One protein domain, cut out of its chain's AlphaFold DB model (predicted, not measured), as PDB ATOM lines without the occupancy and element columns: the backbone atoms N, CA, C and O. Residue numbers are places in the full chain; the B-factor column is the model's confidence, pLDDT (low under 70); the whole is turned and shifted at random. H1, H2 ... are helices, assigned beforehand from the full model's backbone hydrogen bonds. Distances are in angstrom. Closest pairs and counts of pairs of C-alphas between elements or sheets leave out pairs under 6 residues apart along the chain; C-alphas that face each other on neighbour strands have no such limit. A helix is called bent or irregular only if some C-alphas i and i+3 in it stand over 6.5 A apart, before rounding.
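This is residues 2 to 74 and 108 to 210 of the 411 residues of the protein "Thioredoxin family protein" of Bacteroidetes bacterium (UniProt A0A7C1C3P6). Four helices, H1, H4, H5 and H6, stand side by side in a bent row, each running opposite ways to the next, while H2 and the L-shaped, bent H3 make a loose arm reached from H1 through residues 17 to 25. Residues 51 to 56, 59 to 65 and 67 to 73 of this arm stick out free, as do residues 25 to 31. The printed part has 176 residues, with six named helices in the order H1 to H6 and no named strand; its class is all helix. The whole is loose, with a radius of gyration of the C-alphas of 20.3 A, and flat, spanning 60 by 58 by 29 A.

Find C-alpha 42 at (187.860, 175.144, 165.039), where H3, residues 42 to 71, begins. By its hydrogen bonds it was assigned as one helix, but it is bent: C-alphas 58 and 61 are 7.2 A apart. Its arms are H3a, residues 42 to 58, 25.6 A long, and H3b, residues 61 to 71. Before it comes H2, residues 26 to 36, and before that H1, residues 2 to 16, 20.9 A long. Past the cut, look at C-alpha 111 at (203.852, 198.067, 181.906); from there H4 runs 42.6 A to residue 139. H5, residues 146 to 164, covers 26.7 A. H6, residues 181 to 201, covers 31.3 A, ends at C-alpha 201 at (188.541, 197.888, 214.480), and is only just irregular: C-alphas 196 and 199 are 6.8 A apart.

Start at H3, where H3a and H3b stand about perpendicular, at 87 degrees. H3a touches H2 with residues 42 to 47 alone, at a steep tilt of 49 degrees, opposite ways; the closest C-alphas, of Ala 36 and Gly 43, are 3.6 A apart. H3b touches no helix, and H3a is apart from H1 and H4. Now look at Ala 13 and Gly 121, the closest C-alphas of H1 and H4 at 4.2 A; these helices touch at a shallow tilt of 16 degrees, opposite ways. H4 and H5 form a helical hairpin at a shallow tilt of 2 degrees, closest at the C-alphas of Ala 126 and Trp 153, 6.2 A. H5 and H6 form another at 16 degrees, closest at the C-alphas of Gly 161 and Ala 187, 4.8 A. H4 and H6 are apart. In H1, H3b and H5 every O i to N i+4 pair is within hydrogen-bond range; the counts are 6 of 7 in H2, 11 of 13 in H3a, 23 of 25 in H4 and 14 of 17 in H6.

The two C-alphas farthest apart, of Gly 39 and Ala 202, are 61.4 A apart. Residues 75 to 107 are not printed, and C-alphas 74 and 108 stand 47.5 A apart across this cut. The link from H5 to H6, residues 165 to 180, is long. The mean pLDDT of the printed part is 80.1; 43 residues are under 70, among them residues 21 to 43, 108 to 110 and 174 to 177.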
ATOM      1  N   ASN A   2     183.926 176.615 200.540       83.19
ATOM      2  CA  ASN A   2     184.538 177.930 200.788       83.19
ATOM      3  C   ASN A   2     186.066 177.885 200.978       83.19
ATOM      4  O   ASN A   2     186.759 178.692 200.381       83.19
ATOM      5  N   ILE A   3     186.603 176.888 201.695       87.38
ATOM      6  CA  ILE A   3     188.062 176.700 201.841       87.38
ATOM      7  C   ILE A   3     188.734 176.430 200.486       87.38
ATOM      8  O   ILE A   3     189.801 176.958 200.204       87.38
ATOM      9  N   LEU A   4     188.098 175.631 199.623       85.19
ATOM     10  CA  LEU A   4     188.612 175.361 198.279       85.19
ATOM     11  C   LEU A   4     188.632 176.646 197.438       85.19
ATOM     12  O   LEU A   4     189.642 176.933 196.808       85.19
ATOM     13  N   PHE A   5     187.552 177.433 197.466       84.06
ATOM     14  CA  PHE A   5     187.501 178.723 196.775       84.06
ATOM     15  C   PHE A   5     188.541 179.705 197.317       84.06
ATOM     16  O   PHE A   5     189.228 180.338 196.527       84.06
ATOM     17  N   PHE A   6     188.732 179.769 198.637       88.31
ATOM     18  CA  PHE A   6     189.805 180.554 199.246       88.31
ATOM     19  C   PHE A   6     191.178 180.175 198.670       88.31
ATOM     20  O   PHE A   6     191.883 181.045 198.169       88.31
ATOM     21  N   LEU A   7     191.528 178.884 198.662       87.81
ATOM     22  CA  LEU A   7     192.810 178.417 198.122       87.81
ATOM     23  C   LEU A   7     192.968 178.742 196.633       87.81
ATOM     24  O   LEU A   7     194.036 179.179 196.216       87.81
ATOM     25  N   ILE A   8     191.908 178.569 195.839       85.88
ATOM     26  CA  ILE A   8     191.915 178.895 194.407       85.88
ATOM     27  C   ILE A   8     192.190 180.391 194.187       85.88
ATOM     28  O   ILE A   8     193.065 180.732 193.397       85.88
ATOM     29  N   PHE A   9     191.500 181.274 194.911       87.44
ATOM     30  CA  PHE A   9     191.683 182.726 194.789       87.44
ATOM     31  C   PHE A   9     193.073 183.165 195.268       87.44
ATOM     32  O   PHE A   9     193.682 184.042 194.666       87.44
ATOM     33  N   VAL A  10     193.623 182.532 196.310       89.56
ATOM     34  CA  VAL A  10     195.002 182.791 196.758       89.56
ATOM     35  C   VAL A  10     196.021 182.380 195.691       89.56
ATOM     36  O   VAL A  10     196.977 183.114 195.443       89.56
ATOM     37  N   ILE A  11     195.815 181.237 195.028       86.88
ATOM     38  CA  ILE A  11     196.672 180.775 193.924       86.88
ATOM     39  C   ILE A  11     196.604 181.750 192.740       86.88
ATOM     40  O   ILE A  11     197.644 182.113 192.191       86.88
ATOM     41  N   PHE A  12     195.412 182.218 192.365       84.50
ATOM     42  CA  PHE A  12     195.261 183.215 191.301       84.50
ATOM     43  C   PHE A  12     195.880 184.567 191.667       84.50
ATOM     44  O   PHE A  12     196.642 185.114 190.868       84.50
ATOM     45  N   ALA A  13     195.683 185.048 192.896       88.12
ATOM     46  CA  ALA A  13     196.328 186.261 193.387       88.12
ATOM     47  C   ALA A  13     197.864 186.150 193.332       88.12
ATOM     48  O   ALA A  13     198.537 187.065 192.855       88.12
ATOM     49  N   ALA A  14     198.429 185.008 193.743       87.69
ATOM     50  CA  ALA A  14     199.864 184.738 193.631       87.69
ATOM     51  C   ALA A  14     200.340 184.739 192.167       87.69
ATOM     52  O   ALA A  14     201.423 185.254 191.868       87.69
ATOM     53  N   SER A  15     199.513 184.230 191.249       84.94
ATOM     54  CA  SER A  15     199.795 184.284 189.816       84.94
ATOM     55  C   SER A  15     199.793 185.716 189.275       84.94
ATOM     56  O   SER A  15     200.706 186.101 188.545       84.94
ATOM     57  N   PHE A  16     198.841 186.550 189.696       86.25
ATOM     58  CA  PHE A  16     198.786 187.963 189.315       86.25
ATOM     59  C   PHE A  16     199.919 188.811 189.898       86.25
ATOM     60  O   PHE A  16     200.343 189.770 189.250       86.25
ATOM     61  N   PHE A  17     200.461 188.443 191.063       85.88
ATOM     62  CA  PHE A  17     201.691 189.047 191.590       85.88
ATOM     63  C   PHE A  17     202.962 188.612 190.841       85.88
ATOM     64  O   PHE A  17     204.036 189.155 191.102       85.88
ATOM     65  N   GLY A  18     202.859 187.662 189.905       77.50
ATOM     66  CA  GLY A  18     203.985 187.170 189.112       77.50
ATOM     67  C   GLY A  18     204.821 186.098 189.812       77.50
ATOM     68  O   GLY A  18     205.962 185.877 189.424       77.50
ATOM     69  N   MET A  19     204.290 185.425 190.845       79.94
ATOM     70  CA  MET A  19     204.996 184.304 191.486       79.94
ATOM     71  C   MET A  19     205.130 183.103 190.538       79.94
ATOM     72  O   MET A  19     206.142 182.407 190.543       79.94
ATOM     73  N   PHE A  20     204.103 182.862 189.726       79.06
ATOM     74  CA  PHE A  20     204.083 181.867 188.661       79.06
ATOM     75  C   PHE A  20     203.022 182.272 187.637       79.06
ATOM     76  O   PHE A  20     201.944 182.744 187.995       79.06
ATOM     77  N   GLU A  21     203.286 182.067 186.355       66.44
ATOM     78  CA  GLU A  21     202.241 182.177 185.342       66.44
ATOM     79  C   GLU A  21     201.498 180.841 185.278       66.44
ATOM     80  O   GLU A  21     202.122 179.801 185.047       66.44
ATOM     81  N   ILE A  22     200.175 180.843 185.495       63.91
ATOM     82  CA  ILE A  22     199.335 179.664 185.228       63.91
ATOM     83  C   ILE A  22     199.243 179.516 183.709       63.91
ATOM     84  O   ILE A  22     198.270 179.897 183.063       63.91
ATOM     85  N   THR A  23     200.315 178.998 183.127       56.19
ATOM     86  CA  THR A  23     200.307 178.486 181.769       56.19
ATOM     87  C   THR A  23     199.755 177.072 181.841       56.19
ATOM     88  O   THR A  23     200.126 176.268 182.701       56.19
ATOM     89  N   LEU A  24     198.785 176.776 180.979       51.25
ATOM     90  CA  LEU A  24     198.306 175.411 180.808       51.25
ATOM     91  C   LEU A  24     199.528 174.509 180.522       51.25
ATOM     92  O   LEU A  24     200.470 174.956 179.860       51.25
ATOM     93  N   PRO A  25     199.551 173.255 181.010       50.22
ATOM     94  CA  PRO A  25     200.671 172.357 180.768       50.22
ATOM     95  C   PRO A  25     201.005 172.323 179.276       50.22
ATOM     96  O   PRO A  25     200.098 172.194 178.454       50.22
ATOM     97  N   HIS A  26     202.288 172.407 178.922       54.44
ATOM     98  CA  HIS A  26     202.731 172.560 177.528       54.44
ATOM     99  C   HIS A  26     202.149 171.492 176.577       54.44
ATOM    100  O   HIS A  26     201.976 171.747 175.395       54.44
ATOM    101  N   TRP A  27     201.783 170.309 177.089       60.56
ATOM    102  CA  TRP A  27     201.130 169.238 176.328       60.56
ATOM    103  C   TRP A  27     199.653 169.504 175.986       60.56
ATOM    104  O   TRP A  27     199.163 169.005 174.974       60.56
ATOM    105  N   LEU A  28     198.939 170.272 176.814       60.47
ATOM    106  CA  LEU A  28     197.553 170.682 176.587       60.47
ATOM    107  C   LEU A  28     197.498 171.962 175.744       60.47
ATOM    108  O   LEU A  28     196.658 172.058 174.854       60.47
ATOM    109  N   VAL A  29     198.443 172.887 175.968       55.53
ATOM    110  CA  VAL A  29     198.636 174.081 175.126       55.53
ATOM    111  C   VAL A  29     199.045 173.676 173.726       55.53
ATOM    112  O   VAL A  29     198.333 174.023 172.806       55.53
ATOM    113  N   ASN A  30     200.082 172.853 173.544       59.44
ATOM    114  CA  ASN A  30     200.531 172.479 172.199       59.44
ATOM    115  C   ASN A  30     199.452 171.726 171.408       59.44
ATOM    116  O   ASN A  30     199.351 171.928 170.208       59.44
ATOM    117  N   LYS A  31     198.602 170.911 172.054       57.88
ATOM    118  CA  LYS A  31     197.464 170.254 171.380       57.88
ATOM    119  C   LYS A  31     196.313 171.207 171.052       57.88
ATOM    120  O   LYS A  31     195.608 170.982 170.071       57.88
ATOM    121  N   SER A  32     196.087 172.216 171.891       52.94
ATOM    122  CA  SER A  32     195.045 173.224 171.682       52.94
ATOM    123  C   SER A  32     195.488 174.288 170.674       52.94
ATOM    124  O   SER A  32     194.683 174.675 169.834       52.94
ATOM    125  N   ASP A  33     196.761 174.691 170.695       52.75
ATOM    126  CA  ASP A  33     197.395 175.599 169.738       52.75
ATOM    127  C   ASP A  33     197.609 174.921 168.385       52.75
ATOM    128  O   ASP A  33     197.273 175.522 167.378       52.75
ATOM    129  N   GLU A  34     197.999 173.639 168.304       59.66
ATOM    130  CA  GLU A  34     197.975 172.901 167.022       59.66
ATOM    131  C   GLU A  34     196.560 172.811 166.421       59.66
ATOM    132  O   GLU A  34     196.400 172.654 165.208       59.66
ATOM    133  N   GLY A  35     195.518 172.866 167.258       55.78
ATOM    134  CA  GLY A  35     194.118 172.935 166.835       55.78
ATOM    135  C   GLY A  35     193.642 174.353 166.502       55.78
ATOM    136  O   GLY A  35     192.715 174.495 165.704       55.78
ATOM    137  N   ALA A  36     194.272 175.380 167.080       51.91
ATOM    138  CA  ALA A  36     193.968 176.792 166.863       51.91
ATOM    139  C   ALA A  36     194.719 177.396 165.666       51.91
ATOM    140  O   ALA A  36     194.128 178.182 164.926       51.91
ATOM    141  N   ASP A  37     195.954 176.954 165.419       53.19
ATOM    142  CA  ASP A  37     196.759 177.264 164.228       53.19
ATOM    143  C   ASP A  37     196.299 176.488 162.986       53.19
ATOM    144  O   ASP A  37     196.605 176.867 161.851       53.19
ATOM    145  N   LYS A  38     195.490 175.430 163.153       53.59
ATOM    146  CA  LYS A  38     194.688 174.867 162.058       53.59
ATOM    147  C   LYS A  38     193.562 175.846 161.734       53.59
ATOM    148  O   LYS A  38     192.449 175.725 162.240       53.59
ATOM    149  N   GLY A  39     193.884 176.836 160.903       55.53
ATOM    150  CA  GLY A  39     192.967 177.893 160.480       55.53
ATOM    151  C   GLY A  39     191.559 177.383 160.141       55.53
ATOM    152  O   GLY A  39     191.384 176.354 159.489       55.53
ATOM    153  N   GLY A  40     190.547 178.122 160.602       69.00
ATOM    154  CA  GLY A  40     189.130 177.789 160.449       69.00
ATOM    155  C   GLY A  40     188.324 178.052 161.726       69.00
ATOM    156  O   GLY A  40     188.824 178.608 162.699       69.00
ATOM    157  N   VAL A  41     187.057 177.628 161.732       68.75
ATOM    158  CA  VAL A  41     186.109 177.809 162.857       68.75
ATOM    159  C   VAL A  41     186.516 177.005 164.108       68.75
ATOM    160  O   VAL A  41     186.047 177.282 165.209       68.75
ATOM    161  N   LEU A  42     187.418 176.026 163.957       67.62
ATOM    162  CA  LEU A  42     187.860 175.144 165.039       67.62
ATOM    163  C   LEU A  42     188.686 175.875 166.114       67.62
ATOM    164  O   LEU A  42     188.491 175.613 167.298       67.62
ATOM    165  N   GLY A  43     189.558 176.814 165.736       66.94
ATOM    166  CA  GLY A  43     190.415 177.528 166.692       66.94
ATOM    167  C   GLY A  43     189.649 178.396 167.701       66.94
ATOM    168  O   GLY A  43     189.828 178.221 168.910       66.94
ATOM    169  N   PRO A  44     188.724 179.266 167.255       73.88
ATOM    170  CA  PRO A  44     187.859 180.029 168.157       73.88
ATOM    171  C   PRO A  44     186.995 179.151 169.076       73.88
ATOM    172  O   PRO A  44     186.735 179.534 170.215       73.88
ATOM    173  N   LEU A  45     186.581 177.961 168.620       74.81
ATOM    174  CA  LEU A  45     185.796 177.014 169.419       74.81
ATOM    175  C   LEU A  45     186.596 176.466 170.615       74.81
ATOM    176  O   LEU A  45     186.073 176.408 171.727       74.81
ATOM    177  N   PHE A  46     187.865 176.103 170.413       69.25
ATOM    178  CA  PHE A  46     188.732 175.605 171.490       69.25
ATOM    179  C   PHE A  46     189.143 176.709 172.481       69.25
ATOM    180  O   PHE A  46     189.167 176.471 173.693       69.25
ATOM    181  N   MET A  47     189.367 177.935 172.000       68.62
ATOM    182  CA  MET A  47     189.578 179.103 172.869       68.62
ATOM    183  C   MET A  47     188.338 179.427 173.714       68.62
ATOM    184  O   MET A  47     188.449 179.704 174.908       68.62
ATOM    185  N   ALA A  48     187.140 179.336 173.131       72.50
ATOM    186  CA  ALA A  48     185.899 179.515 173.880       72.50
ATOM    187  C   ALA A  48     185.701 178.409 174.932       72.50
ATOM    188  O   ALA A  48     185.326 178.702 176.065       72.50
ATOM    189  N   LEU A  49     185.998 177.148 174.594       72.50
ATOM    190  CA  LEU A  49     185.859 176.012 175.511       72.50
ATOM    191  C   LEU A  49     186.749 176.152 176.756       72.50
ATOM    192  O   LEU A  49     186.297 175.912 177.876       72.50
ATOM    193  N   THR A  50     188.004 176.560 176.571       65.50
ATOM    194  CA  THR A  50     188.950 176.759 177.682       65.50
ATOM    195  C   THR A  50     188.554 177.948 178.557       65.50
ATOM    196  O   THR A  50     188.565 177.830 179.784       65.50
ATOM    197  N   LEU A  51     188.098 179.050 177.954       70.06
ATOM    198  CA  LEU A  51     187.571 180.205 178.684       70.06
ATOM    199  C   LEU A  51     186.326 179.848 179.512       70.06
ATOM    200  O   LEU A  51     186.206 180.279 180.659       70.06
ATOM    201  N   VAL A  52     185.418 179.033 178.964       73.06
ATOM    202  CA  VAL A  52     184.212 178.570 179.669       73.06
ATOM    203  C   VAL A  52     184.572 177.696 180.866       73.06
ATOM    204  O   VAL A  52     184.014 177.903 181.941       73.06
ATOM    205  N   LEU A  53     185.519 176.764 180.721       63.94
ATOM    206  CA  LEU A  53     185.952 175.898 181.825       63.94
ATOM    207  C   LEU A  53     186.522 176.700 183.002       63.94
ATOM    208  O   LEU A  53     186.205 176.411 184.156       63.94
ATOM    209  N   VAL A  54     187.318 177.734 182.719       64.75
ATOM    210  CA  VAL A  54     187.880 178.614 183.756       64.75
ATOM    211  C   VAL A  54     186.792 179.507 184.365       64.75
ATOM    212  O   VAL A  54     186.681 179.598 185.588       64.75
ATOM    213  N   SER A  55     185.931 180.090 183.527       72.25
ATOM    214  CA  SER A  55     184.821 180.962 183.945       72.25
ATOM    215  C   SER A  55     183.757 180.231 184.779       72.25
ATOM    216  O   SER A  55     183.092 180.823 185.634       72.25
ATOM    217  N   PHE A  56     183.609 178.916 184.612       69.69
ATOM    218  CA  PHE A  56     182.643 178.133 185.387       69.69
ATOM    219  C   PHE A  56     182.913 178.183 186.899       69.69
ATOM    220  O   PHE A  56     181.985 178.112 187.706       69.69
ATOM    221  N   SER A  57     184.174 178.371 187.294       64.25
ATOM    222  CA  SER A  57     184.571 178.432 188.705       64.25
ATOM    223  C   SER A  57     184.005 179.661 189.425       64.25
ATOM    224  O   SER A  57     183.609 179.563 190.584       64.25
ATOM    225  N   CYS A  58     183.923 180.804 188.739       69.25
ATOM    226  CA  CYS A  58     183.419 182.060 189.297       69.25
ATOM    227  C   CYS A  58     181.916 182.276 189.054       69.25
ATOM    228  O   CYS A  58     181.277 183.029 189.787       69.25
ATOM    229  N   THR A  59     181.322 181.575 188.086       78.94
ATOM    230  CA  THR A  59     179.880 181.650 187.774       78.94
ATOM    231  C   THR A  59     179.049 180.552 188.450       78.94
ATOM    232  O   THR A  59     177.833 180.692 188.602       78.94
ATOM    233  N   GLY A  60     179.708 179.493 188.933       71.94
ATOM    234  CA  GLY A  60     179.094 178.326 189.565       71.94
ATOM    235  C   GLY A  60     178.097 178.630 190.691       71.94
ATOM    236  O   GLY A  60     177.009 178.055 190.660       71.94
ATOM    237  N   PRO A  61     178.386 179.528 191.655       67.06
ATOM    238  CA  PRO A  61     177.435 179.845 192.723       67.06
ATOM    239  C   PRO A  61     176.104 180.407 192.205       67.06
ATOM    240  O   PRO A  61     175.048 179.979 192.657       67.06
ATOM    241  N   ILE A  62     176.151 181.308 191.221       76.19
ATOM    242  CA  ILE A  62     174.968 181.977 190.656       76.19
ATOM    243  C   ILE A  62     174.153 180.994 189.809       76.19
ATOM    244  O   ILE A  62     172.935 180.880 189.956       76.19
ATOM    245  N   VAL A  63     174.828 180.243 188.936       81.56
ATOM    246  CA  VAL A  63     174.181 179.234 188.086       81.56
ATOM    247  C   VAL A  63     173.585 178.115 188.945       81.56
ATOM    248  O   VAL A  63     172.466 177.671 188.692       81.56
ATOM    249  N   GLY A  64     174.287 177.703 190.002       77.19
ATOM    250  CA  GLY A  64     173.845 176.668 190.933       77.19
ATOM    251  C   GLY A  64     172.556 177.031 191.667       77.19
ATOM    252  O   GLY A  64     171.641 176.210 191.714       77.19
ATOM    253  N   THR A  65     172.437 178.256 192.192       72.06
ATOM    254  CA  THR A  65     171.203 178.697 192.868       72.06
ATOM    255  C   THR A  65     170.013 178.730 191.913       72.06
ATOM    256  O   THR A  65     168.936 178.251 192.259       72.06
ATOM    257  N   ILE A  66     170.223 179.207 190.682       81.75
ATOM    258  CA  ILE A  66     169.181 179.263 189.649       81.75
ATOM    259  C   ILE A  66     168.726 177.853 189.236       81.75
ATOM    260  O   ILE A  66     167.532 177.611 189.049       81.75
ATOM    261  N   LEU A  67     169.658 176.899 189.127       78.62
ATOM    262  CA  LEU A  67     169.343 175.503 188.811       78.62
ATOM    263  C   LEU A  67     168.496 174.837 189.903       78.62
ATOM    264  O   LEU A  67     167.571 174.090 189.584       78.62
ATOM    265  N   VAL A  68     168.771 175.126 191.179       69.56
ATOM    266  CA  VAL A  68     167.962 174.609 192.295       69.56
ATOM    267  C   VAL A  68     166.549 175.200 192.269       69.56
ATOM    268  O   VAL A  68     165.585 174.455 192.433       69.56
ATOM    269  N   GLU A  69     166.393 176.499 191.994       67.75
ATOM    270  CA  GLU A  69     165.060 177.109 191.838       67.75
ATOM    271  C   GLU A  69     164.279 176.524 190.653       67.75
ATOM    272  O   GLU A  69     163.065 176.319 190.745       67.75
ATOM    273  N   SER A  70     164.969 176.198 189.556       76.06
ATOM    274  CA  SER A  70     164.357 175.544 188.397       76.06
ATOM    275  C   SER A  70     163.837 174.142 188.721       76.06
ATOM    276  O   SER A  70     162.811 173.738 188.173       76.06
ATOM    277  N   ALA A  71     164.503 173.406 189.615       72.75
ATOM    278  CA  ALA A  71     164.028 172.104 190.085       72.75
ATOM    279  C   ALA A  71     162.776 172.219 190.981       72.75
ATOM    280  O   ALA A  71     162.010 171.265 191.084       72.75
ATOM    281  N   GLY A  72     162.537 173.391 191.583       66.62
ATOM    282  CA  GLY A  72     161.365 173.698 192.412       66.62
ATOM    283  C   GLY A  72     160.091 174.081 191.640       66.62
ATOM    284  O   GLY A  72     159.101 174.452 192.263       66.62
ATOM    285  N   GLY A  73     160.090 174.020 190.302       70.81
ATOM    286  CA  GLY A  73     158.895 174.259 189.474       70.81
ATOM    287  C   GLY A  73     158.616 175.725 189.110       70.81
ATOM    288  O   GLY A  73     157.632 176.021 188.430       70.81
ATOM    289  N   HIS A  74     159.482 176.666 189.494       69.19
ATOM    290  CA  HIS A  74     159.372 178.065 189.078       69.19
ATOM    291  C   HIS A  74     160.019 178.267 187.701       69.19
ATOM    292  O   HIS A  74     161.227 178.415 187.613       69.19
ATOM    293  N   LYS A 108     199.277 198.864 173.635       59.69
ATOM    294  CA  LYS A 108     199.882 197.524 173.582       59.69
ATOM    295  C   LYS A 108     200.273 197.077 174.994       59.69
ATOM    296  O   LYS A 108     200.626 197.927 175.811       59.69
ATOM    297  N   SER A 109     200.232 195.765 175.237       58.69
ATOM    298  CA  SER A 109     200.514 195.033 176.488       58.69
ATOM    299  C   SER A 109     201.876 195.358 177.136       58.69
ATOM    300  O   SER A 109     202.754 194.508 177.223       58.69
ATOM    301  N   GLY A 110     202.086 196.607 177.544       67.81
ATOM    302  CA  GLY A 110     203.275 197.102 178.231       67.81
ATOM    303  C   GLY A 110     203.069 197.147 179.745       67.81
ATOM    304  O   GLY A 110     202.175 196.500 180.289       67.81
ATOM    305  N   GLY A 111     203.851 197.980 180.438       73.31
ATOM    306  CA  GLY A 111     203.852 198.067 181.906       73.31
ATOM    307  C   GLY A 111     202.508 198.417 182.560       73.31
ATOM    308  O   GLY A 111     202.286 198.084 183.720       73.31
ATOM    309  N   TRP A 112     201.567 199.028 181.829       76.94
ATOM    310  CA  TRP A 112     200.218 199.280 182.348       76.94
ATOM    311  C   TRP A 112     199.437 197.986 182.616       76.94
ATOM    312  O   TRP A 112     198.774 197.898 183.648       76.94
ATOM    313  N   LEU A 113     199.558 196.968 181.751       79.31
ATOM    314  CA  LEU A 113     198.864 195.690 181.942       79.31
ATOM    315  C   LEU A 113     199.392 194.956 183.181       79.31
ATOM    316  O   LEU A 113     198.606 194.382 183.931       79.31
ATOM    317  N   ASN A 114     200.701 195.026 183.433       81.00
ATOM    318  CA  ASN A 114     201.301 194.449 184.638       81.00
ATOM    319  C   ASN A 114     200.807 195.163 185.899       81.00
ATOM    320  O   ASN A 114     200.406 194.500 186.852       81.00
ATOM    321  N   SER A 115     200.674 196.493 185.863       83.25
ATOM    322  CA  SER A 115     200.065 197.218 186.980       83.25
ATOM    323  C   SER A 115     198.598 196.865 187.214       83.25
ATOM    324  O   SER A 115     198.182 196.770 188.366       83.25
ATOM    325  N   VAL A 116     197.816 196.617 186.160       85.94
ATOM    326  CA  VAL A 116     196.437 196.125 186.310       85.94
ATOM    327  C   VAL A 116     196.418 194.732 186.948       85.94
ATOM    328  O   VAL A 116     195.635 194.524 187.871       85.94
ATOM    329  N   LYS A 117     197.295 193.805 186.530       85.19
ATOM    330  CA  LYS A 117     197.404 192.467 187.143       85.19
ATOM    331  C   LYS A 117     197.687 192.562 188.639       85.19
ATOM    332  O   LYS A 117     196.959 191.972 189.424       85.19
ATOM    333  N   VAL A 118     198.675 193.359 189.043       88.62
ATOM    334  CA  VAL A 118     199.023 193.519 190.463       88.62
ATOM    335  C   VAL A 118     197.856 194.104 191.266       88.62
ATOM    336  O   VAL A 118     197.551 193.608 192.349       88.62
ATOM    337  N   VAL A 119     197.158 195.117 190.733       90.50
ATOM    338  CA  VAL A 119     195.955 195.684 191.375       90.50
ATOM    339  C   VAL A 119     194.869 194.616 191.541       90.50
ATOM    340  O   VAL A 119     194.310 194.485 192.630       90.50
ATOM    341  N   LEU A 120     194.597 193.826 190.496       89.06
ATOM    342  CA  LEU A 120     193.641 192.716 190.560       89.06
ATOM    343  C   LEU A 120     194.080 191.638 191.558       89.06
ATOM    344  O   LEU A 120     193.233 191.143 192.291       89.06
ATOM    345  N   GLY A 121     195.378 191.343 191.664       90.38
ATOM    346  CA  GLY A 121     195.925 190.405 192.646       90.38
ATOM    347  C   GLY A 121     195.664 190.834 194.094       90.38
ATOM    348  O   GLY A 121     195.238 190.017 194.908       90.38
ATOM    349  N   PHE A 122     195.825 192.123 194.420       93.69
ATOM    350  CA  PHE A 122     195.462 192.643 195.748       93.69
ATOM    351  C   PHE A 122     193.954 192.547 196.021       93.69
ATOM    352  O   PHE A 122     193.555 192.162 197.122       93.69
ATOM    353  N   LEU A 123     193.115 192.872 195.031       92.38
ATOM    354  CA  LEU A 123     191.657 192.763 195.162       92.38
ATOM    355  C   LEU A 123     191.210 191.308 195.339       92.38
ATOM    356  O   LEU A 123     190.375 191.020 196.195       92.38
ATOM    357  N   GLU A 124     191.783 190.385 194.571       90.12
ATOM    358  CA  GLU A 124     191.486 188.959 194.663       90.12
ATOM    359  C   GLU A 124     191.937 188.374 196.001       90.12
ATOM    360  O   GLU A 124     191.186 187.621 196.626       90.12
ATOM    361  N   LEU A 125     193.101 188.792 196.505       92.75
ATOM    362  CA  LEU A 125     193.560 188.417 197.839       92.75
ATOM    363  C   LEU A 125     192.586 188.908 198.924       92.75
ATOM    364  O   LEU A 125     192.212 188.121 199.794       92.75
ATOM    365  N   ALA A 126     192.110 190.157 198.851       92.50
ATOM    366  CA  ALA A 126     191.107 190.679 199.787       92.50
ATOM    367  C   ALA A 126     189.778 189.900 199.716       92.50
ATOM    368  O   ALA A 126     189.201 189.559 200.751       92.50
ATOM    369  N   LEU A 127     189.308 189.572 198.507       89.12
ATOM    370  CA  LEU A 127     188.093 188.777 198.299       89.12
ATOM    371  C   LEU A 127     188.252 187.330 198.782       89.12
ATOM    372  O   LEU A 127     187.299 186.761 199.316       89.12
ATOM    373  N   SER A 128     189.444 186.741 198.661       91.12
ATOM    374  CA  SER A 128     189.719 185.387 199.155       91.12
ATOM    375  C   SER A 128     189.449 185.280 200.662       91.12
ATOM    376  O   SER A 128     188.813 184.323 201.114       91.12
ATOM    377  N   LEU A 129     189.819 186.313 201.429       92.06
ATOM    378  CA  LEU A 129     189.597 186.365 202.875       92.06
ATOM    379  C   LEU A 129     188.117 186.281 203.231       92.06
ATOM    380  O   LEU A 129     187.787 185.729 204.277       92.06
ATOM    381  N   LYS A 130     187.208 186.759 202.369       89.19
ATOM    382  CA  LYS A 130     185.768 186.606 202.605       89.19
ATOM    383  C   LYS A 130     185.369 185.135 202.636       89.19
ATOM    384  O   LYS A 130     184.652 184.722 203.541       89.19
ATOM    385  N   PHE A 131     185.849 184.322 201.698       88.75
ATOM    386  CA  PHE A 131     185.555 182.887 201.694       88.75
ATOM    387  C   PHE A 131     186.148 182.176 202.910       88.75
ATOM    388  O   PHE A 131     185.492 181.297 203.478       88.75
ATOM    389  N   LEU A 132     187.350 182.578 203.330       91.38
ATOM    390  CA  LEU A 132     187.960 182.064 204.552       91.38
ATOM    391  C   LEU A 132     187.144 182.450 205.792       91.38
ATOM    392  O   LEU A 132     186.832 181.581 206.593       91.38
ATOM    393  N   SER A 133     186.719 183.709 205.898       90.56
ATOM    394  CA  SER A 133     185.890 184.213 206.996       90.56
ATOM    395  C   SER A 133     184.540 183.497 207.092       90.56
ATOM    396  O   SER A 133     184.112 183.129 208.181       90.56
ATOM    397  N   ILE A 134     183.885 183.214 205.959       88.06
ATOM    398  CA  ILE A 134     182.641 182.429 205.971       88.06
ATOM    399  C   ILE A 134     182.912 181.005 206.473       88.06
ATOM    400  O   ILE A 134     182.104 180.458 207.221       88.06
ATOM    401  N   ALA A 135     184.020 180.381 206.053       88.94
ATOM    402  CA  ALA A 135     184.389 179.058 206.550       88.94
ATOM    403  C   ALA A 135     184.658 179.085 208.063       88.94
ATOM    404  O   ALA A 135     184.114 178.246 208.772       88.94
ATOM    405  N   ASP A 136     185.420 180.068 208.536       89.88
ATOM    406  CA  ASP A 136     185.757 180.272 209.946       89.88
ATOM    407  C   ASP A 136     184.502 180.387 210.827       89.88
ATOM    408  O   ASP A 136     184.353 179.619 211.774       89.88
ATOM    409  N   GLN A 137     183.535 181.229 210.437       87.31
ATOM    410  CA  GLN A 137     182.264 181.406 211.160       87.31
ATOM    411  C   GLN A 137     181.371 180.167 211.113       87.31
ATOM    412  O   GLN A 137     180.716 179.811 212.080       87.31
ATOM    413  N   THR A 138     181.348 179.475 209.978       87.44
ATOM    414  CA  THR A 138     180.499 178.291 209.805       87.44
ATOM    415  C   THR A 138     180.998 177.082 210.614       87.44
ATOM    416  O   THR A 138     180.217 176.172 210.910       87.44
ATOM    417  N   TYR A 139     182.300 177.038 210.918       87.19
ATOM    418  CA  TYR A 139     182.947 175.987 211.710       87.19
ATOM    419  C   TYR A 139     183.335 176.428 213.131       87.19
ATOM    420  O   TYR A 139     183.862 175.594 213.867       87.19
ATOM    421  N   HIS A 140     183.058 177.678 213.515       86.94
ATOM    422  CA  HIS A 140     183.344 178.245 214.841       86.94
ATOM    423  C   HIS A 140     184.825 178.146 215.240       86.94
ATOM    424  O   HIS A 140     185.167 177.719 216.340       86.94
ATOM    425  N   TRP A 141     185.725 178.472 214.309       85.69
ATOM    426  CA  TRP A 141     187.176 178.385 214.529       85.69
ATOM    427  C   TRP A 141     187.766 179.585 215.278       85.69
ATOM    428  O   TRP A 141     188.794 179.412 215.928       85.69
ATOM    429  N   HIS A 142     187.126 180.759 215.205       84.38
ATOM    430  CA  HIS A 142     187.582 182.002 215.846       84.38
ATOM    431  C   HIS A 142     189.021 182.394 215.460       84.38
ATOM    432  O   HIS A 142     189.817 182.823 216.290       84.38
ATOM    433  N   ILE A 143     189.403 182.186 214.193       86.25
ATOM    434  CA  ILE A 143     190.726 182.589 213.682       86.25
ATOM    435  C   ILE A 143     190.625 183.948 212.978       86.25
ATOM    436  O   ILE A 143     191.573 184.736 213.007       86.25
ATOM    437  N   LEU A 144     189.497 184.221 212.310       87.06
ATOM    438  CA  LEU A 144     189.250 185.462 211.569       87.06
ATOM    439  C   LEU A 144     188.092 186.252 212.183       87.06
ATOM    440  O   LEU A 144     187.125 186.614 211.500       87.06
ATOM    441  N   ASP A 145     188.260 186.581 213.458       87.31
ATOM    442  CA  ASP A 145     187.452 187.578 214.149       87.31
ATOM    443  C   ASP A 145     187.539 188.946 213.453       87.31
ATOM    444  O   ASP A 145     188.385 189.202 212.579       87.31
ATOM    445  N   ARG A 146     186.604 189.842 213.771       88.31
ATOM    446  CA  ARG A 146     186.314 191.011 212.922       88.31
ATOM    447  C   ARG A 146     187.508 191.960 212.815       88.31
ATOM    448  O   ARG A 146     187.760 192.510 211.744       88.31
ATOM    449  N   GLU A 147     188.255 192.134 213.893       88.69
ATOM    450  CA  GLU A 147     189.477 192.927 213.991       88.69
ATOM    451  C   GLU A 147     190.627 192.321 213.192       88.69
ATOM    452  O   GLU A 147     191.323 193.061 212.497       88.69
ATOM    453  N   VAL A 148     190.794 190.996 213.221       90.94
ATOM    454  CA  VAL A 148     191.828 190.287 212.455       90.94
ATOM    455  C   VAL A 148     191.508 190.392 210.968       90.94
ATOM    456  O   VAL A 148     192.371 190.748 210.160       90.94
ATOM    457  N   TYR A 149     190.243 190.175 210.602       92.69
ATOM    458  CA  TYR A 149     189.756 190.344 209.236       92.69
ATOM    459  C   TYR A 149     189.983 191.775 208.720       92.69
ATOM    460  O   TYR A 149     190.526 191.970 207.626       92.69
ATOM    461  N   LEU A 150     189.607 192.786 209.512       92.69
ATOM    462  CA  LEU A 150     189.812 194.195 209.170       92.69
ATOM    463  C   LEU A 150     191.296 194.561 209.096       92.69
ATOM    464  O   LEU A 150     191.675 195.310 208.197       92.69
ATOM    465  N   ALA A 151     192.139 194.019 209.975       93.62
ATOM    466  CA  ALA A 151     193.580 194.244 209.945       93.62
ATOM    467  C   ALA A 151     194.195 193.730 208.636       93.62
ATOM    468  O   ALA A 151     194.931 194.469 207.979       93.62
ATOM    469  N   PHE A 152     193.838 192.516 208.200       94.50
ATOM    470  CA  PHE A 152     194.281 192.003 206.901       94.50
ATOM    471  C   PHE A 152     193.813 192.891 205.744       94.50
ATOM    472  O   PHE A 152     194.616 193.222 204.871       94.50
ATOM    473  N   TRP A 153     192.552 193.331 205.748       94.62
ATOM    474  CA  TRP A 153     192.036 194.249 204.726       94.62
ATOM    475  C   TRP A 153     192.795 195.578 204.705       94.62
ATOM    476  O   TRP A 153     193.241 196.016 203.645       94.62
ATOM    477  N   ILE A 154     192.999 196.198 205.867       95.19
ATOM    478  CA  ILE A 154     193.748 197.452 206.003       95.19
ATOM    479  C   ILE A 154     195.162 197.289 205.447       95.19
ATOM    480  O   ILE A 154     195.581 198.115 204.642       95.19
ATOM    481  N   VAL A 155     195.873 196.214 205.803       95.88
ATOM    482  CA  VAL A 155     197.235 195.958 205.308       95.88
ATOM    483  C   VAL A 155     197.248 195.758 203.790       95.88
ATOM    484  O   VAL A 155     198.054 196.388 203.105       95.88
ATOM    485  N   ILE A 156     196.343 194.943 203.242       95.31
ATOM    486  CA  ILE A 156     196.264 194.663 201.798       95.31
ATOM    487  C   ILE A 156     195.995 195.947 201.002       95.31
ATOM    488  O   ILE A 156     196.733 196.258 200.064       95.31
ATOM    489  N   PHE A 157     194.981 196.728 201.387       95.81
ATOM    490  CA  PHE A 157     194.646 197.971 200.689       95.81
ATOM    491  C   PHE A 157     195.694 199.067 200.915       95.81
ATOM    492  O   PHE A 157     195.965 199.857 200.012       95.81
ATOM    493  N   PHE A 158     196.351 199.099 202.074       95.44
ATOM    494  CA  PHE A 158     197.462 200.016 202.314       95.44
ATOM    495  C   PHE A 158     198.661 199.703 201.407       95.44
ATOM    496  O   PHE A 158     199.210 200.614 200.781       95.44
ATOM    497  N   LEU A 159     199.028 198.424 201.260       94.31
ATOM    498  CA  LEU A 159     200.068 197.984 200.322       94.31
ATOM    499  C   LEU A 159     199.690 198.291 198.867       94.31
ATOM    500  O   LEU A 159     200.537 198.770 198.114       94.31
ATOM    501  N   LEU A 160     198.420 198.112 198.489       93.62
ATOM    502  CA  LEU A 160     197.907 198.529 197.182       93.62
ATOM    503  C   LEU A 160     198.068 200.045 196.964       93.62
ATOM    504  O   LEU A 160     198.511 200.478 195.900       93.62
ATOM    505  N   GLY A 161     197.770 200.864 197.975       92.69
ATOM    506  CA  GLY A 161     197.982 202.313 197.922       92.69
ATOM    507  C   GLY A 161     199.456 202.684 197.718       92.69
ATOM    508  O   GLY A 161     199.779 203.511 196.862       92.69
ATOM    509  N   LEU A 162     200.372 202.030 198.442       91.69
ATOM    510  CA  LEU A 162     201.821 202.215 198.273       91.69
ATOM    511  C   LEU A 162     202.321 201.757 196.897       91.69
ATOM    512  O   LEU A 162     203.195 202.402 196.308       91.69
ATOM    513  N   TYR A 163     201.756 200.672 196.371       90.62
ATOM    514  CA  TYR A 163     202.022 200.192 195.021       90.62
ATOM    515  C   TYR A 163     201.606 201.223 193.961       90.62
ATOM    516  O   TYR A 163     202.399 201.569 193.084       90.62
ATOM    517  N   LEU A 164     200.405 201.798 194.082       88.81
ATOM    518  CA  LEU A 164     199.908 202.825 193.156       88.81
ATOM    519  C   LEU A 164     200.758 204.106 193.174       88.81
ATOM    520  O   LEU A 164     200.939 204.736 192.129       88.81
ATOM    521  N   LEU A 165     201.343 204.451 194.326       87.12
ATOM    522  CA  LEU A 165     202.326 205.534 194.461       87.12
ATOM    523  C   LEU A 165     203.721 205.182 193.904       87.12
ATOM    524  O   LEU A 165     204.614 206.029 193.910       87.12
ATOM    525  N   GLY A 166     203.932 203.951 193.431       83.00
ATOM    526  CA  GLY A 166     205.194 203.483 192.854       83.00
ATOM    527  C   GLY A 166     206.293 203.191 193.880       83.00
ATOM    528  O   GLY A 166     207.459 203.077 193.493       83.00
ATOM    529  N   LYS A 167     205.946 203.088 195.174       83.69
ATOM    530  CA  LYS A 167     206.884 202.768 196.267       83.69
ATOM    531  C   LYS A 167     207.218 201.278 196.335       83.69
ATOM    532  O   LYS A 167     208.328 200.931 196.722       83.69
ATOM    533  N   ILE A 168     206.270 200.424 195.955       82.19
ATOM    534  CA  ILE A 168     206.442 198.972 195.830       82.19
ATOM    535  C   ILE A 168     206.499 198.643 194.339       82.19
ATOM    536  O   ILE A 168     205.718 199.191 193.561       82.19
ATOM    537  N   ARG A 169     207.429 197.776 193.937       75.75
ATOM    538  CA  ARG A 169     207.600 197.326 192.550       75.75
ATOM    539  C   ARG A 169     207.789 195.814 192.539       75.75
ATOM    540  O   ARG A 169     208.570 195.302 193.339       75.75
ATOM    541  N   PHE A 170     207.090 195.123 191.645       77.44
ATOM    542  CA  PHE A 170     207.281 193.689 191.428       77.44
ATOM    543  C   PHE A 170     208.302 193.443 190.311       77.44
ATOM    544  O   PHE A 170     208.580 194.328 189.506       77.44
ATOM    545  N   ALA A 171     208.858 192.230 190.247       71.31
ATOM    546  CA  ALA A 171     209.928 191.870 189.308       71.31
ATOM    547  C   ALA A 171     209.553 192.043 187.822       71.31
ATOM    548  O   ALA A 171     210.428 192.045 186.961       71.31
ATOM    549  N   HIS A 172     208.262 192.149 187.507       70.31
ATOM    550  CA  HIS A 172     207.750 192.275 186.141       70.31
ATOM    551  C   HIS A 172     207.239 193.692 185.835       70.31
ATOM    552  O   HIS A 172     206.726 193.938 184.745       70.31
ATOM    553  N   ASP A 173     207.362 194.635 186.772       71.38
ATOM    554  CA  ASP A 173     206.938 196.018 186.559       71.38
ATOM    555  C   ASP A 173     208.017 196.860 185.873       71.38
ATOM    556  O   ASP A 173     209.208 196.767 186.161       71.38
ATOM    557  N   SER A 174     207.576 197.745 184.979       68.94
ATOM    558  CA  SER A 174     208.423 198.764 184.361       68.94
ATOM    559  C   SER A 174     208.693 199.922 185.323       68.94
ATOM    560  O   SER A 174     207.823 200.292 186.116       68.94
ATOM    561  N   GLU A 175     209.853 200.569 185.198       69.50
ATOM    562  CA  GLU A 175     210.165 201.758 185.992       69.50
ATOM    563  C   GLU A 175     209.148 202.884 185.765       69.50
ATOM    564  O   GLU A 175     208.867 203.290 184.638       69.50
ATOM    565  N   VAL A 176     208.610 203.412 186.868       69.44
ATOM    566  CA  VAL A 176     207.757 204.603 186.881       69.44
ATOM    567  C   VAL A 176     208.536 205.767 187.492       69.44
ATOM    568  O   VAL A 176     208.679 205.813 188.718       69.44
ATOM    569  N   PRO A 177     209.061 206.698 186.671       69.56
ATOM    570  CA  PRO A 177     209.788 207.866 187.166       69.56
ATOM    571  C   PRO A 177     208.857 208.913 187.798       69.56
ATOM    572  O   PRO A 177     209.264 209.617 188.716       69.56
ATOM    573  N   PHE A 178     207.594 208.984 187.357       77.75
ATOM    574  CA  PHE A 178     206.585 209.910 187.881       77.75
ATOM    575  C   PHE A 178     205.251 209.195 188.111       77.75
ATOM    576  O   PHE A 178     204.864 208.310 187.342       77.75
ATOM    577  N   VAL A 179     204.522 209.601 189.154       81.38
ATOM    578  CA  VAL A 179     203.167 209.104 189.422       81.38
ATOM    579  C   VAL A 179     202.194 209.820 188.491       81.38
ATOM    580  O   VAL A 179     202.080 211.044 188.513       81.38
ATOM    581  N   THR A 180     201.487 209.059 187.659       84.25
ATOM    582  CA  THR A 180     200.477 209.616 186.755       84.25
ATOM    583  C   THR A 180     199.212 210.016 187.520       84.25
ATOM    584  O   THR A 180     198.861 209.399 188.526       84.25
ATOM    585  N   VAL A 181     198.484 211.024 187.022       86.31
ATOM    586  CA  VAL A 181     197.237 211.515 187.647       86.31
ATOM    587  C   VAL A 181     196.214 210.392 187.910       86.31
ATOM    588  O   VAL A 181     195.690 210.339 189.022       86.31
ATOM    589  N   PRO A 182     195.968 209.434 186.989       85.56
ATOM    590  CA  PRO A 182     195.048 208.327 187.260       85.56
ATOM    591  C   PRO A 182     195.503 207.424 188.416       85.56
ATOM    592  O   PRO A 182     194.682 207.019 189.235       85.56
ATOM    593  N   ARG A 183     196.811 207.142 188.527       87.44
ATOM    594  CA  ARG A 183     197.362 206.359 189.648       87.44
ATOM    595  C   ARG A 183     197.223 207.104 190.971       87.44
ATOM    596  O   ARG A 183     196.885 206.487 191.974       87.44
ATOM    597  N   LEU A 184     197.429 208.422 190.961       89.00
ATOM    598  CA  LEU A 184     197.261 209.257 192.147       89.00
ATOM    599  C   LEU A 184     195.803 209.267 192.633       89.00
ATOM    600  O   LEU A 184     195.568 209.081 193.823       89.00
ATOM    601  N   ILE A 185     194.828 209.422 191.731       93.00
ATOM    602  CA  ILE A 185     193.397 209.377 192.087       93.00
ATOM    603  C   ILE A 185     193.037 208.015 192.693       93.00
ATOM    604  O   ILE A 185     192.411 207.962 193.752       93.00
ATOM    605  N   LEU A 186     193.475 206.913 192.072       91.25
ATOM    606  CA  LEU A 186     193.241 205.566 192.604       91.25
ATOM    607  C   LEU A 186     193.907 205.358 193.971       91.25
ATOM    608  O   LEU A 186     193.306 204.739 194.852       91.25
ATOM    609  N   ALA A 187     195.108 205.901 194.180       93.50
ATOM    610  CA  ALA A 187     195.781 205.850 195.474       93.50
ATOM    611  C   ALA A 187     194.987 206.619 196.540       93.50
ATOM    612  O   ALA A 187     194.764 206.088 197.624       93.50
ATOM    613  N   ILE A 188     194.493 207.825 196.227       94.12
ATOM    614  CA  ILE A 188     193.661 208.626 197.142       94.12
ATOM    615  C   ILE A 188     192.385 207.871 197.523       94.12
ATOM    616  O   ILE A 188     192.058 207.805 198.708       94.12
ATOM    617  N   ILE A 189     191.685 207.271 196.555       95.19
ATOM    618  CA  ILE A 189     190.489 206.451 196.818       95.19
ATOM    619  C   ILE A 189     190.845 205.277 197.737       95.19
ATOM    620  O   ILE A 189     190.164 205.046 198.735       95.19
ATOM    621  N   THR A 190     191.944 204.580 197.445       95.06
ATOM    622  CA  THR A 190     192.400 203.418 198.220       95.06
ATOM    623  C   THR A 190     192.767 203.798 199.656       95.06
ATOM    624  O   THR A 190     192.326 203.142 200.596       95.06
ATOM    625  N   PHE A 191     193.513 204.886 199.868       95.94
ATOM    626  CA  PHE A 191     193.837 205.364 201.215       95.94
ATOM    627  C   PHE A 191     192.607 205.892 201.956       95.94
ATOM    628  O   PHE A 191     192.476 205.646 203.152       95.94
ATOM    629  N   SER A 192     191.677 206.556 201.262       94.62
ATOM    630  CA  SER A 192     190.404 206.983 201.855       94.62
ATOM    631  C   SER A 192     189.593 205.778 202.335       94.62
ATOM    632  O   SER A 192     189.028 205.806 203.427       94.62
ATOM    633  N   PHE A 193     189.595 204.692 201.556       94.56
ATOM    634  CA  PHE A 193     188.985 203.424 201.940       94.56
ATOM    635  C   PHE A 193     189.669 202.802 203.166       94.56
ATOM    636  O   PHE A 193     188.984 202.412 204.107       94.56
ATOM    637  N   VAL A 194     191.006 202.789 203.222       95.19
ATOM    638  CA  VAL A 194     191.753 202.326 204.407       95.19
ATOM    639  C   VAL A 194     191.375 203.134 205.651       95.19
ATOM    640  O   VAL A 194     191.061 202.552 206.686       95.19
ATOM    641  N   VAL A 195     191.341 204.467 205.552       94.50
ATOM    642  CA  VAL A 195     190.962 205.348 206.670       94.50
ATOM    643  C   VAL A 195     189.524 205.086 207.131       94.50
ATOM    644  O   VAL A 195     189.264 205.085 208.333       94.50
ATOM    645  N   TYR A 196     188.604 204.800 206.206       93.12
ATOM    646  CA  TYR A 196     187.227 204.422 206.533       93.12
ATOM    647  C   TYR A 196     187.128 203.106 207.328       93.12
ATOM    648  O   TYR A 196     186.226 202.968 208.154       93.12
ATOM    649  N   LEU A 197     188.047 202.154 207.128       92.12
ATOM    650  CA  LEU A 197     188.044 200.867 207.838       92.12
ATOM    651  C   LEU A 197     188.563 200.956 209.282       92.12
ATOM    652  O   LEU A 197     188.133 200.161 210.119       92.12
ATOM    653  N   ILE A 198     189.442 201.915 209.593       91.62
ATOM    654  CA  ILE A 198     190.106 202.029 210.907       91.62
ATOM    655  C   ILE A 198     189.101 202.093 212.077       91.62
ATOM    656  O   ILE A 198     189.255 201.313 213.019       91.62
ATOM    657  N   PRO A 199     188.034 202.924 212.048       88.94
ATOM    658  CA  PRO A 199     187.031 202.936 213.118       88.94
ATOM    659  C   PRO A 199     186.332 201.587 213.330       88.94
ATOM    660  O   PRO A 199     185.846 201.308 214.426       88.94
ATOM    661  N   GLY A 200     186.272 200.739 212.297       86.00
ATOM    662  CA  GLY A 200     185.692 199.400 212.386       86.00
ATOM    663  C   GLY A 200     186.411 198.500 213.384       86.00
ATOM    664  O   GLY A 200     185.742 197.735 214.075       86.00
ATOM    665  N   MET A 201     187.736 198.645 213.514       85.75
ATOM    666  CA  MET A 201     188.541 197.888 214.480       85.75
ATOM    667  C   MET A 201     188.190 198.228 215.933       85.75
ATOM    668  O   MET A 201     188.381 197.404 216.813       85.75
ATOM    669  N   ALA A 202     187.659 199.428 216.186       83.00
ATOM    670  CA  ALA A 202     187.224 199.875 217.511       83.00
ATOM    671  C   ALA A 202     185.721 199.632 217.768       83.00
ATOM    672  O   ALA A 202     185.154 200.202 218.700       83.00
ATOM    673  N   GLY A 203     185.048 198.840 216.924       81.19
ATOM    674  CA  GLY A 203     183.637 198.484 217.098       81.19
ATOM    675  C   GLY A 203     182.642 199.311 216.280       81.19
ATOM    676  O   GLY A 203     181.432 199.156 216.459       81.19
ATOM    677  N   ALA A 204     183.082 200.164 215.345       84.81
ATOM    678  CA  ALA A 204     182.140 200.858 214.463       84.81
ATOM    679  C   ALA A 204     181.394 199.861 213.538       84.81
ATOM    680  O   ALA A 204     181.989 198.893 213.045       84.81
ATOM    681  N   PRO A 205     180.095 200.071 213.255       76.38
ATOM    682  CA  PRO A 205     179.286 199.111 212.498       76.38
ATOM    683  C   PRO A 205     179.606 199.052 210.999       76.38
ATOM    684  O   PRO A 205     179.311 198.039 210.379       76.38
ATOM    685  N   LEU A 206     180.237 200.085 210.419       84.75
ATOM    686  CA  LEU A 206     180.603 200.149 208.991       84.75
ATOM    687  C   LEU A 206     179.468 199.671 208.062       84.75
ATOM    688  O   LEU A 206     179.640 198.747 207.272       84.75
ATOM    689  N   LYS A 207     178.290 200.306 208.165       83.19
ATOM    690  CA  LYS A 207     177.040 199.852 207.522       83.19
ATOM    691  C   LYS A 207     177.164 199.541 206.023       83.19
ATOM    692  O   LYS A 207     176.548 198.591 205.558       83.19
ATOM    693  N   ALA A 208     177.985 200.298 205.289       84.50
ATOM    694  CA  ALA A 208     178.201 200.104 203.853       84.50
ATOM    695  C   ALA A 208     178.919 198.788 203.505       84.50
ATOM    696  O   ALA A 208     178.814 198.309 202.382       84.50
ATOM    697  N   LEU A 209     179.653 198.205 204.456       85.56
ATOM    698  CA  LEU A 209     180.407 196.961 204.288       85.56
ATOM    699  C   LEU A 209     179.869 195.831 205.173       85.56
ATOM    700  O   LEU A 209     180.490 194.774 205.246       85.56
ATOM    701  N   ALA A 210     178.725 196.025 205.836       82.56
ATOM    702  CA  ALA A 210     178.187 195.069 206.803       82.56
ATOM    703  C   ALA A 210     177.995 193.663 206.211       82.56
ATOM    704  O   ALA A 210     178.262 192.678 206.887       82.56
TER     705      ALA A 210